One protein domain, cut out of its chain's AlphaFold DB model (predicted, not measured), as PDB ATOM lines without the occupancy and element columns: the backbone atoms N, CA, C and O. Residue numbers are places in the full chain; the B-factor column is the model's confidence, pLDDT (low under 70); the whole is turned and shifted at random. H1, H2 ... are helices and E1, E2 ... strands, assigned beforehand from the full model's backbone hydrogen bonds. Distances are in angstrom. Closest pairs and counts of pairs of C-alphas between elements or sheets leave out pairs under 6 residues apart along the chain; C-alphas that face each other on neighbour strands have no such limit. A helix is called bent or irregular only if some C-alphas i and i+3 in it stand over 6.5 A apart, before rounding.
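What this domain is: This is residues 3 to 59 and 230 to 258 of the 457 residues of an uncharacterized protein of marine sediment metagenome (UniProt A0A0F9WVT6). What is the main picture? A strongly twisted slab of five strands has the long helix H1 along one face, over E2 and E3, and the shorter H2 and H3 on the opposite face. What builds it? The printed part has 86 residues with three named helices and five named strands, in the order E1 E2 H1 E3 E4 E5 H2 H3; the sheet, E1 E2 E3 E5 E4, is mixed, as is the class, helices and strands. It is compact, with a radius of gyration of the C-alphas of 12.4 A, and spans 34 by 32 by 22 A.

How they stand to each other: How do the strands pair? E1, residues 3 to 5, and E2, residues 10 to 13, form an antiparallel hairpin, with N 4 and O 11 within hydrogen-bond range at 2.9 A. E2 is parallel to E3, residues 40 to 45, with N 12 and O 40 at 2.8 A. E5, residues 230 to 234, is antiparallel to E3, with N 41 and O 233 at 2.8 A, and to E4, residues 53 to 59, with N 54 and O 230 at 2.9 A. Where is H1? H1, residues 22 to 35, is on the sheet at a height of 9.4 A, and its closest C-alphas to E3, Ala 33 and Tyr 41, are 6.1 A apart. E2, H1 and E3 make a strand-helix-strand unit, parallel neighbour strands with a helix between, its crossover right-handed. What is on the opposite face? H2, residues 237 to 244, is over E5; their closest C-alphas, Pro 234 and Lys 240, are 4.9 A apart. H3, residues 247 to 256, is on the same face at a height of 9.9 A, only just over none of the strands, with 2 of its C-alphas falling on E5. Which helix O i to N i+4 pairs are within range? Every one in H2, 7 of 10 in H1 and 4 of 6 in H3, which is irregular, with C-alphas 252 and 255 7.3 A apart.

Where its parts are: Where do the elements begin and end? E1 begins at C-alpha 3, (162.642, 134.123, 104.325), and H3 ends at C-alpha 256, (153.613, 116.348, 113.459). Which are long? H1 measures 21.0 A, E4 19.3 A and E3 16.1 A from first to last C-alpha.

The domain as a whole: Is anything missing? Residues 60 to 229 are not printed, and C-alphas 59 and 230 are 14.9 A apart across the cut; of the links printed whole, none is long. Where is confidence low? The mean pLDDT of the printed part is 71.4, and 33 residues are under 70, among them residues 14 to 32.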
ATOM      1  N   LYS A   3     161.903 135.288 104.826       76.00
ATOM      2  CA  LYS A   3     162.642 134.123 104.325       76.00
ATOM      3  C   LYS A   3     162.803 133.102 105.445       76.00
ATOM      4  O   LYS A   3     163.522 133.336 106.414       76.00
ATOM      5  N   GLU A   4     162.186 131.942 105.281       70.38
ATOM      6  CA  GLU A   4     162.353 130.808 106.187       70.38
ATOM      7  C   GLU A   4     163.387 129.839 105.609       70.38
ATOM      8  O   GLU A   4     163.237 129.325 104.497       70.38
ATOM      9  N   ASN A   5     164.452 129.585 106.371       69.88
ATOM     10  CA  ASN A   5     165.484 128.625 105.996       69.88
ATOM     11  C   ASN A   5     165.204 127.270 106.655       69.88
ATOM     12  O   ASN A   5     165.118 127.150 107.877       69.88
ATOM     13  N   HIS A   6     165.118 126.228 105.839       60.69
ATOM     14  CA  HIS A   6     165.086 124.836 106.268       60.69
ATOM     15  C   HIS A   6     166.384 124.132 105.906       60.69
ATOM     16  O   HIS A   6     167.066 124.480 104.947       60.69
ATOM     17  N   PHE A   7     166.664 123.049 106.632       54.66
ATOM     18  CA  PHE A   7     167.813 122.175 106.383       54.66
ATOM     19  C   PHE A   7     167.926 121.700 104.917       54.66
ATOM     20  O   PHE A   7     169.019 121.382 104.461       54.66
ATOM     21  N   LEU A   8     166.813 121.643 104.172       50.62
ATOM     22  CA  LEU A   8     166.789 121.198 102.774       50.62
ATOM     23  C   LEU A   8     166.598 122.328 101.750       50.62
ATOM     24  O   LEU A   8     166.924 122.112 100.584       50.62
ATOM     25  N   TYR A   9     166.032 123.475 102.140       66.31
ATOM     26  CA  TYR A   9     165.649 124.552 101.219       66.31
ATOM     27  C   TYR A   9     165.228 125.834 101.938       66.31
ATOM     28  O   TYR A   9     164.967 125.816 103.133       66.31
ATOM     29  N   SER A  10     165.078 126.926 101.198       76.81
ATOM     30  CA  SER A  10     164.521 128.192 101.676       76.81
ATOM     31  C   SER A  10     163.195 128.529 100.993       76.81
ATOM     32  O   SER A  10     163.014 128.270  99.798       76.81
ATOM     33  N   VAL A  11     162.263 129.111 101.747       73.81
ATOM     34  CA  VAL A  11     160.984 129.613 101.223       73.81
ATOM     35  C   VAL A  11     160.846 131.080 101.579       73.81
ATOM     36  O   VAL A  11     160.919 131.444 102.749       73.81
ATOM     37  N   ALA A  12     160.642 131.904 100.562       76.69
ATOM     38  CA  ALA A  12     160.196 133.274 100.711       76.69
ATOM     39  C   ALA A  12     158.672 133.297 100.807       76.69
ATOM     40  O   ALA A  12     157.973 132.633 100.032       76.69
ATOM     41  N   ARG A  13     158.158 134.065 101.759       70.75
ATOM     42  CA  ARG A  13     156.726 134.282 101.930       70.75
ATOM     43  C   ARG A  13     156.442 135.772 102.064       70.75
ATOM     44  O   ARG A  13     157.245 136.467 102.697       70.75
ATOM     45  N   PRO A  14     155.312 136.253 101.522       62.03
ATOM     46  CA  PRO A  14     154.769 137.532 101.948       62.03
ATOM     47  C   PRO A  14     154.672 137.530 103.481       62.03
ATOM     48  O   PRO A  14     154.480 136.462 104.078       62.03
ATOM     49  N   ASP A  15     154.836 138.687 104.124       58.38
ATOM     50  CA  ASP A  15     154.458 138.795 105.537       58.38
ATOM     51  C   ASP A  15     152.995 138.326 105.697       58.38
ATOM     52  O   ASP A  15     152.230 138.348 104.729       58.38
ATOM     53  N   ASP A  16     152.573 137.886 106.890       48.88
ATOM     54  CA  ASP A  16     151.197 137.391 107.153       48.88
ATOM     55  C   ASP A  16     150.090 138.414 106.805       48.88
ATOM     56  O   ASP A  16     148.901 138.124 106.902       48.88
ATOM     57  N   LEU A  17     150.495 139.609 106.395       49.12
ATOM     58  CA  LEU A  17     149.718 140.751 105.970       49.12
ATOM     59  C   LEU A  17     149.652 140.891 104.428       49.12
ATOM     60  O   LEU A  17     148.640 141.344 103.893       49.12
ATOM     61  N   ASP A  18     150.670 140.457 103.683       49.66
ATOM     62  CA  ASP A  18     150.909 140.792 102.262       49.66
ATOM     63  C   ASP A  18     150.203 139.859 101.252       49.66
ATOM     64  O   ASP A  18     150.436 139.931 100.047       49.66
ATOM     65  N   TRP A  19     149.389 138.904 101.695       57.28
ATOM     66  CA  TRP A  19     148.965 137.789 100.833       57.28
ATOM     67  C   TRP A  19     147.574 137.931 100.198       57.28
ATOM     68  O   TRP A  19     147.205 137.084  99.389       57.28
ATOM     69  N   TRP A  20     146.821 138.986 100.519       55.31
ATOM     70  CA  TRP A  20     145.512 139.303  99.915       55.31
ATOM     71  C   TRP A  20     145.582 140.404  98.840       55.31
ATOM     72  O   TRP A  20     144.604 141.098  98.571       55.31
ATOM     73  N   LEU A  21     146.755 140.606  98.240       49.53
ATOM     74  CA  LEU A  21     147.076 141.825  97.492       49.53
ATOM     75  C   LEU A  21     146.834 141.762  95.970       49.53
ATOM     76  O   LEU A  21     147.256 142.659  95.246       49.53
ATOM     77  N   GLY A  22     146.129 140.749  95.463       49.56
ATOM     78  CA  GLY A  22     145.880 140.619  94.023       49.56
ATOM     79  C   GLY A  22     147.156 140.378  93.196       49.56
ATOM     80  O   GLY A  22     148.258 140.265  93.730       49.56
ATOM     81  N   ALA A  23     146.993 140.259  91.875       47.69
ATOM     82  CA  ALA A  23     148.030 139.762  90.963       47.69
ATOM     83  C   ALA A  23     149.314 140.621  90.922       47.69
ATOM     84  O   ALA A  23     150.408 140.075  90.791       47.69
ATOM     85  N   ASP A  24     149.215 141.941  91.096       51.97
ATOM     86  CA  ASP A  24     150.364 142.852  90.943       51.97
ATOM     87  C   ASP A  24     151.381 142.724  92.089       51.97
ATOM     88  O   ASP A  24     152.597 142.822  91.894       51.97
ATOM     89  N   ALA A  25     150.904 142.413  93.297       55.50
ATOM     90  CA  ALA A  25     151.771 142.132  94.434       55.50
ATOM     91  C   ALA A  25     152.480 140.774  94.303       55.50
ATOM     92  O   ALA A  25     153.572 140.604  94.854       55.50
ATOM     93  N   GLU A  26     151.910 139.817  93.558       63.12
ATOM     94  CA  GLU A  26     152.534 138.509  93.332       63.12
ATOM     95  C   GLU A  26     153.862 138.651  92.580       63.12
ATOM     96  O   GLU A  26     154.858 138.053  92.994       63.12
ATOM     97  N   SER A  27     153.913 139.479  91.533       61.38
ATOM     98  CA  SER A  27     155.120 139.690  90.721       61.38
ATOM     99  C   SER A  27     156.243 140.367  91.507       61.38
ATOM    100  O   SER A  27     157.391 139.925  91.454       61.38
ATOM    101  N   ILE A  28     155.930 141.395  92.297       61.28
ATOM    102  CA  ILE A  28     156.943 142.143  93.062       61.28
ATOM    103  C   ILE A  28     157.463 141.323  94.249       61.28
ATOM    104  O   ILE A  28     158.661 141.330  94.548       61.28
ATOM    105  N   GLN A  29     156.598 140.545  94.900       67.81
ATOM    106  CA  GLN A  29     157.030 139.599  95.928       67.81
ATOM    107  C   GLN A  29     157.772 138.398  95.315       67.81
ATOM    108  O   GLN A  29     158.666 137.843  95.944       67.81
ATOM    109  N   LEU A  30     157.501 138.004  94.072       67.56
ATOM    110  CA  LEU A  30     158.327 137.002  93.398       67.56
ATOM    111  C   LEU A  30     159.737 137.541  93.095       67.56
ATOM    112  O   LEU A  30     160.715 136.832  93.333       67.56
ATOM    113  N   LEU A  31     159.860 138.797  92.651       65.75
ATOM    114  CA  LEU A  31     161.155 139.458  92.423       65.75
ATOM    115  C   LEU A  31     161.983 139.547  93.707       65.75
ATOM    116  O   LEU A  31     163.116 139.074  93.754       65.75
ATOM    117  N   ARG A  32     161.382 140.016  94.800       68.50
ATOM    118  CA  ARG A  32     162.037 140.032  96.117       68.50
ATOM    119  C   ARG A  32     162.438 138.621  96.589       68.50
ATOM    120  O   ARG A  32     163.443 138.448  97.277       68.50
ATOM    121  N   ALA A  33     161.686 137.581  96.212       70.62
ATOM    122  CA  ALA A  33     162.022 136.201  96.549       70.62
ATOM    123  C   ALA A  33     163.257 135.722  95.772       70.62
ATOM    124  O   ALA A  33     164.105 135.032  96.353       70.62
ATOM    125  N   ILE A  34     163.372 136.124  94.501       71.94
ATOM    126  CA  ILE A  34     164.563 135.931  93.666       71.94
ATOM    127  C   ILE A  34     165.768 136.616  94.320       71.94
ATOM    128  O   ILE A  34     166.756 135.937  94.606       71.94
ATOM    129  N   GLU A  35     165.656 137.903  94.653       72.00
ATOM    130  CA  GLU A  35     166.716 138.695  95.302       72.00
ATOM    131  C   GLU A  35     167.155 138.094  96.641       72.00
ATOM    132  O   GLU A  35     168.343 138.017  96.950       72.00
ATOM    133  N   SER A  36     166.206 137.577  97.425       74.62
ATOM    134  CA  SER A  36     166.512 136.937  98.707       74.62
ATOM    135  C   SER A  36     167.287 135.621  98.565       74.62
ATOM    136  O   SER A  36     167.737 135.060  99.569       74.62
ATOM    137  N   GLY A  37     167.402 135.057  97.358       78.12
ATOM    138  CA  GLY A  37     167.969 133.729  97.120       78.12
ATOM    139  C   GLY A  37     167.106 132.599  97.696       78.12
ATOM    140  O   GLY A  37     167.631 131.567  98.137       78.12
ATOM    141  N   ALA A  38     165.787 132.791  97.778       83.00
ATOM    142  CA  ALA A  38     164.866 131.738  98.186       83.00
ATOM    143  C   ALA A  38     164.813 130.613  97.137       83.00
ATOM    144  O   ALA A  38     165.029 130.830  95.946       83.00
ATOM    145  N   ASN A  39     164.537 129.372  97.549       83.38
ATOM    146  CA  ASN A  39     164.305 128.289  96.589       83.38
ATOM    147  C   ASN A  39     162.881 128.318  96.042       83.38
ATOM    148  O   ASN A  39     162.673 128.016  94.870       83.38
ATOM    149  N   MET A  40     161.909 128.684  96.870       85.38
ATOM    150  CA  MET A  40     160.505 128.794  96.484       85.38
ATOM    151  C   MET A  40     159.910 130.086  97.030       85.38
ATOM    152  O   MET A  40     160.318 130.552  98.091       85.38
ATOM    153  N   TYR A  41     158.907 130.602  96.340       84.94
ATOM    154  CA  TYR A  41     158.021 131.652  96.813       84.94
ATOM    155  C   TYR A  41     156.652 131.028  97.087       84.94
ATOM    156  O   TYR A  41     156.173 130.234  96.274       84.94
ATOM    157  N   SER A  42     156.034 131.313  98.236       83.06
ATOM    158  CA  SER A  42     154.690 130.800  98.529       83.06
ATOM    159  C   SER A  42     153.716 131.900  98.903       83.06
ATOM    160  O   SER A  42     154.007 132.662  99.818       83.06
ATOM    161  N   TYR A  43     152.537 131.882  98.295       77.00
ATOM    162  CA  TYR A  43     151.451 132.835  98.516       77.00
ATOM    163  C   TYR A  43     150.114 132.094  98.581       77.00
ATOM    164  O   TYR A  43     150.067 130.884  98.355       77.00
ATOM    165  N   TRP A  44     149.037 132.781  98.939       76.94
ATOM    166  CA  TRP A  44     147.697 132.203  98.950       76.94
ATOM    167  C   TRP A  44     146.836 132.837  97.867       76.94
ATOM    168  O   TRP A  44     147.022 134.002  97.545       76.94
ATOM    169  N   SER A  45     145.886 132.081  97.329       72.31
ATOM    170  CA  SER A  45     144.836 132.614  96.466       72.31
ATOM    171  C   SER A  45     143.560 131.769  96.575       72.31
ATOM    172  O   SER A  45     143.571 130.636  97.074       72.31
ATOM    173  N   GLU A  46     142.435 132.373  96.200       65.75
ATOM    174  CA  GLU A  46     141.102 131.757  96.228       65.75
ATOM    175  C   GLU A  46     140.909 130.740  95.104       65.75
ATOM    176  O   GLU A  46     140.195 129.746  95.254       65.75
ATOM    177  N   PHE A  47     141.578 130.969  93.977       69.25
ATOM    178  CA  PHE A  47     141.487 130.109  92.810       69.25
ATOM    179  C   PHE A  47     142.393 128.892  92.973       69.25
ATOM    180  O   PHE A  47     143.296 128.906  93.805       69.25
ATOM    181  N   SER A  48     142.171 127.845  92.175       69.75
ATOM    182  CA  SER A  48     142.950 126.598  92.140       69.75
ATOM    183  C   SER A  48     143.514 126.393  90.730       69.75
ATOM    184  O   SER A  48     143.003 125.581  89.960       69.75
ATOM    185  N   ASN A  49     144.548 127.150  90.378       67.06
ATOM    186  CA  ASN A  49     144.972 127.345  88.991       67.06
ATOM    187  C   ASN A  49     146.431 126.940  88.743       67.06
ATOM    188  O   ASN A  49     146.877 126.952  87.601       67.06
ATOM    189  N   HIS A  50     147.188 126.568  89.783       72.12
ATOM    190  CA  HIS A  50     148.604 126.224  89.629       72.12
ATOM    191  C   HIS A  50     148.926 124.786  90.028       72.12
ATOM    192  O   HIS A  50     148.356 124.200  90.951       72.12
ATOM    193  N   GLN A  51     149.943 124.245  89.359       78.56
ATOM    194  CA  GLN A  51     150.418 122.871  89.508       78.56
ATOM    195  C   GLN A  51     150.885 122.528  90.936       78.56
ATOM    196  O   GLN A  51     150.732 121.389  91.396       78.56
ATOM    197  N   TYR A  52     151.477 123.492  91.645       85.38
ATOM    198  CA  TYR A  52     152.062 123.288  92.970       85.38
ATOM    199  C   TYR A  52     151.261 124.027  94.037       85.38
ATOM    200  O   TYR A  52     151.559 125.170  94.383       85.38
ATOM    201  N   GLN A  53     150.247 123.346  94.569       85.69
ATOM    202  CA  GLN A  53     149.342 123.919  95.556       85.69
ATOM    203  C   GLN A  53     148.998 122.970  96.712       85.69
ATOM    204  O   GLN A  53     149.139 121.738  96.632       85.69
ATOM    205  N   LEU A  54     148.530 123.574  97.799       85.88
ATOM    206  CA  LEU A  54     147.996 122.944  99.003       85.88
ATOM    207  C   LEU A  54     146.721 123.645  99.437       85.88
ATOM    208  O   LEU A  54     146.580 124.842  99.237       85.88
ATOM    209  N   THR A  55     145.844 122.919 100.117       83.69
ATOM    210  CA  THR A  55     144.703 123.538 100.787       83.69
ATOM    211  C   THR A  55     145.124 124.042 102.165       83.69
ATOM    212  O   THR A  55     145.711 123.290 102.953       83.69
ATOM    213  N   ASP A  56     144.787 125.292 102.459       82.31
ATOM    214  CA  ASP A  56     144.867 125.928 103.772       82.31
ATOM    215  C   ASP A  56     143.459 126.319 104.251       82.31
ATOM    216  O   ASP A  56     142.497 126.316 103.475       82.31
ATOM    217  N   GLN A  57     143.321 126.614 105.544       82.88
ATOM    218  CA  GLN A  57     142.036 126.993 106.141       82.88
ATOM    219  C   GLN A  57     142.168 128.284 106.936       82.88
ATOM    220  O   GLN A  57     142.895 128.355 107.937       82.88
ATOM    221  N   PHE A  58     141.404 129.283 106.514       86.25
ATOM    222  CA  PHE A  58     141.280 130.555 107.203       86.25
ATOM    223  C   PHE A  58     139.943 130.655 107.910       86.25
ATOM    224  O   PHE A  58     138.971 130.000 107.544       86.25
ATOM    225  N   ALA A  59     139.935 131.454 108.967       91.81
ATOM    226  CA  ALA A  59     138.715 131.889 109.602       91.81
ATOM    227  C   ALA A  59     138.256 133.152 108.882       91.81
ATOM    228  O   ALA A  59     138.973 134.154 108.922       91.81
ATOM    229  N   ARG A 230     147.184 127.526  98.996       85.00
ATOM    230  CA  ARG A 230     148.562 127.991  99.097       85.00
ATOM    231  C   ARG A 230     149.354 127.473  97.911       85.00
ATOM    232  O   ARG A 230     149.493 126.260  97.747       85.00
ATOM    233  N   TYR A 231     149.944 128.395  97.176       85.00
ATOM    234  CA  TYR A 231     150.788 128.164  96.023       85.00
ATOM    235  C   TYR A 231     152.264 128.146  96.365       85.00
ATOM    236  O   TYR A 231     152.696 128.782  97.323       85.00
ATOM    237  N   PHE A 232     153.030 127.406  95.569       85.06
ATOM    238  CA  PHE A 232     154.482 127.308  95.669       85.06
ATOM    239  C   PHE A 232     155.102 127.511  94.288       85.06
ATOM    240  O   PHE A 232     155.189 126.580  93.483       85.06
ATOM    241  N   ALA A 233     155.550 128.732  94.019       85.69
ATOM    242  CA  ALA A 233     156.278 129.080  92.812       85.69
ATOM    243  C   ALA A 233     157.765 128.712  92.983       85.69
ATOM    244  O   ALA A 233     158.416 129.182  93.924       85.69
ATOM    245  N   PRO A 234     158.334 127.849  92.124       87.12
ATOM    246  CA  PRO A 234     159.763 127.575  92.155       87.12
ATOM    247  C   PRO A 234     160.545 128.801  91.665       87.12
ATOM    248  O   PRO A 234     160.341 129.254  90.545       87.12
ATOM    249  N   VAL A 235     161.466 129.303  92.489       85.31
ATOM    250  CA  VAL A 235     162.280 130.497  92.181       85.31
ATOM    251  C   VAL A 235     163.567 130.119  91.443       85.31
ATOM    252  O   VAL A 235     164.083 130.865  90.623       85.31
ATOM    253  N   ASN A 236     164.100 128.926  91.715       80.31
ATOM    254  CA  ASN A 236     165.301 128.400  91.067       80.31
ATOM    255  C   ASN A 236     165.196 126.889  90.829       80.31
ATOM    256  O   ASN A 236     164.219 126.238  91.202       80.31
ATOM    257  N   ILE A 237     166.236 126.305  90.229       79.44
ATOM    258  CA  ILE A 237     166.292 124.873  89.888       79.44
ATOM    259  C   ILE A 237     166.080 123.983  91.123       79.44
ATOM    260  O   ILE A 237     165.394 122.961  91.039       79.44
ATOM    261  N   ARG A 238     166.613 124.380  92.289       78.06
ATOM    262  CA  ARG A 238     166.361 123.663  93.550       78.06
ATOM    263  C   ARG A 238     164.879 123.732  93.920       78.06
ATOM    264  O   ARG A 238     164.295 122.692  94.207       78.06
ATOM    265  N   GLY A 239     164.266 124.911  93.836       80.81
ATOM    266  CA  GLY A 239     162.819 125.103  93.975       80.81
ATOM    267  C   GLY A 239     161.999 124.196  93.072       80.81
ATOM    268  O   GLY A 239     161.106 123.498  93.543       80.81
ATOM    269  N   LYS A 240     162.350 124.143  91.783       83.44
ATOM    270  CA  LYS A 240     161.664 123.310  90.788       83.44
ATOM    271  C   LYS A 240     161.726 121.832  91.167       83.44
ATOM    272  O   LYS A 240     160.719 121.138  91.090       83.44
ATOM    273  N   LEU A 241     162.875 121.361  91.653       80.81
ATOM    274  CA  LEU A 241     163.022 119.992  92.148       80.81
ATOM    275  C   LEU A 241     162.155 119.731  93.393       80.81
ATOM    276  O   LEU A 241     161.481 118.707  93.463       80.81
ATOM    277  N   ILE A 242     162.139 120.654  94.358       81.25
ATOM    278  CA  ILE A 242     161.341 120.545  95.595       81.25
ATOM    279  C   ILE A 242     159.841 120.522  95.284       81.25
ATOM    280  O   ILE A 242     159.113 119.696  95.844       81.25
ATOM    281  N   CYS A 243     159.387 121.392  94.379       84.00
ATOM    282  CA  CYS A 243     158.013 121.443  93.894       84.00
ATOM    283  C   CYS A 243     157.625 120.158  93.154       84.00
ATOM    284  O   CYS A 243     156.627 119.525  93.505       84.00
ATOM    285  N   SER A 244     158.445 119.704  92.205       83.19
ATOM    286  CA  SER A 244     158.199 118.464  91.455       83.19
ATOM    287  C   SER A 244     158.146 117.229  92.355       83.19
ATOM    288  O   SER A 244     157.273 116.383  92.186       83.19
ATOM    289  N   LEU A 245     159.016 117.150  93.367       82.25
ATOM    290  CA  LEU A 245     159.016 116.064  94.355       82.25
ATOM    291  C   LEU A 245     157.970 116.247  95.471       82.25
ATOM    292  O   LEU A 245     157.889 115.417  96.375       82.25
ATOM    293  N   ARG A 246     157.177 117.329  95.445       84.56
ATOM    294  CA  ARG A 246     156.152 117.669  96.453       84.56
ATOM    295  C   ARG A 246     156.672 117.720  97.898       84.56
ATOM    296  O   ARG A 246     155.900 117.575  98.848       84.56
ATOM    297  N   ILE A 247     157.964 117.993  98.082       82.25
ATOM    298  CA  ILE A 247     158.618 118.069  99.402       82.25
ATOM    299  C   ILE A 247     158.046 119.235 100.232       82.25
ATOM    300  O   ILE A 247     157.967 119.149 101.458       82.25
ATOM    301  N   TYR A 248     157.563 120.298  99.581       80.19
ATOM    302  CA  TYR A 248     156.888 121.419 100.247       80.19
ATOM    303  C   TYR A 248     155.644 120.985 101.047       80.19
ATOM    304  O   TYR A 248     155.380 121.541 102.112       80.19
ATOM    305  N   LYS A 249     154.915 119.947 100.599       80.81
ATOM    306  CA  LYS A 249     153.737 119.407 101.308       80.81
ATOM    307  C   LYS A 249     154.120 118.775 102.639       80.81
ATOM    308  O   LYS A 249     153.444 118.961 103.647       80.81
ATOM    309  N   TRP A 250     155.232 118.051 102.630       71.94
ATOM    310  CA  TRP A 250     155.762 117.366 103.801       71.94
ATOM    311  C   TRP A 250     156.205 118.337 104.876       71.94
ATOM    312  O   TRP A 250     155.965 118.094 106.044       71.94
ATOM    313  N   TRP A 251     156.814 119.454 104.509       71.19
ATOM    314  CA  TRP A 251     157.120 120.496 105.480       71.19
ATOM    315  C   TRP A 251     155.869 121.184 106.011       71.19
ATOM    316  O   TRP A 251     155.730 121.336 107.222       71.19
ATOM    317  N   TYR A 252     154.954 121.549 105.110       72.12
ATOM    318  CA  TYR A 252     153.753 122.283 105.475       72.12
ATOM    319  C   TYR A 252     152.891 121.520 106.496       72.12
ATOM    320  O   TYR A 252     152.408 122.110 107.462       72.12
ATOM    321  N   TYR A 253     152.751 120.198 106.335       70.88
ATOM    322  CA  TYR A 253     151.983 119.346 107.255       70.88
ATOM    323  C   TYR A 253     152.839 118.619 108.315       70.88
ATOM    324  O   TYR A 253     152.329 118.219 109.364       70.88
ATOM    325  N   GLY A 254     154.138 118.426 108.073       55.56
ATOM    326  CA  GLY A 254     155.009 117.490 108.800       55.56
ATOM    327  C   GLY A 254     155.635 118.003 110.090       55.56
ATOM    328  O   GLY A 254     156.483 117.318 110.660       55.56
ATOM    329  N   GLY A 255     155.168 119.130 110.633       50.16
ATOM    330  CA  GLY A 255     155.429 119.492 112.033       50.16
ATOM    331  C   GLY A 255     154.943 118.440 113.049       50.16
ATOM    332  O   GLY A 255     155.361 118.485 114.199       50.16
ATOM    333  N   ARG A 256     154.105 117.473 112.634       48.53
ATOM    334  CA  ARG A 256     153.613 116.348 113.459       48.53
ATOM    335  C   ARG A 256     154.306 115.000 113.210       48.53
ATOM    336  O   ARG A 256     153.972 114.027 113.870       48.53
ATOM    337  N   LEU A 257     155.241 114.918 112.260       43.91
ATOM    338  CA  LEU A 257     155.852 113.650 111.823       43.91
ATOM    339  C   LEU A 257     157.389 113.713 111.767       43.91
ATOM    340  O   LEU A 257     158.027 112.981 111.008       43.91
ATOM    341  N   LYS A 258     157.990 114.616 112.552       43.28
ATOM    342  CA  LYS A 258     159.427 114.914 112.490       43.28
ATOM    343  C   LYS A 258     160.313 113.709 112.837       43.28
ATOM    344  O   LYS A 258     161.309 113.502 112.156       43.28
TER     345      LYS A 258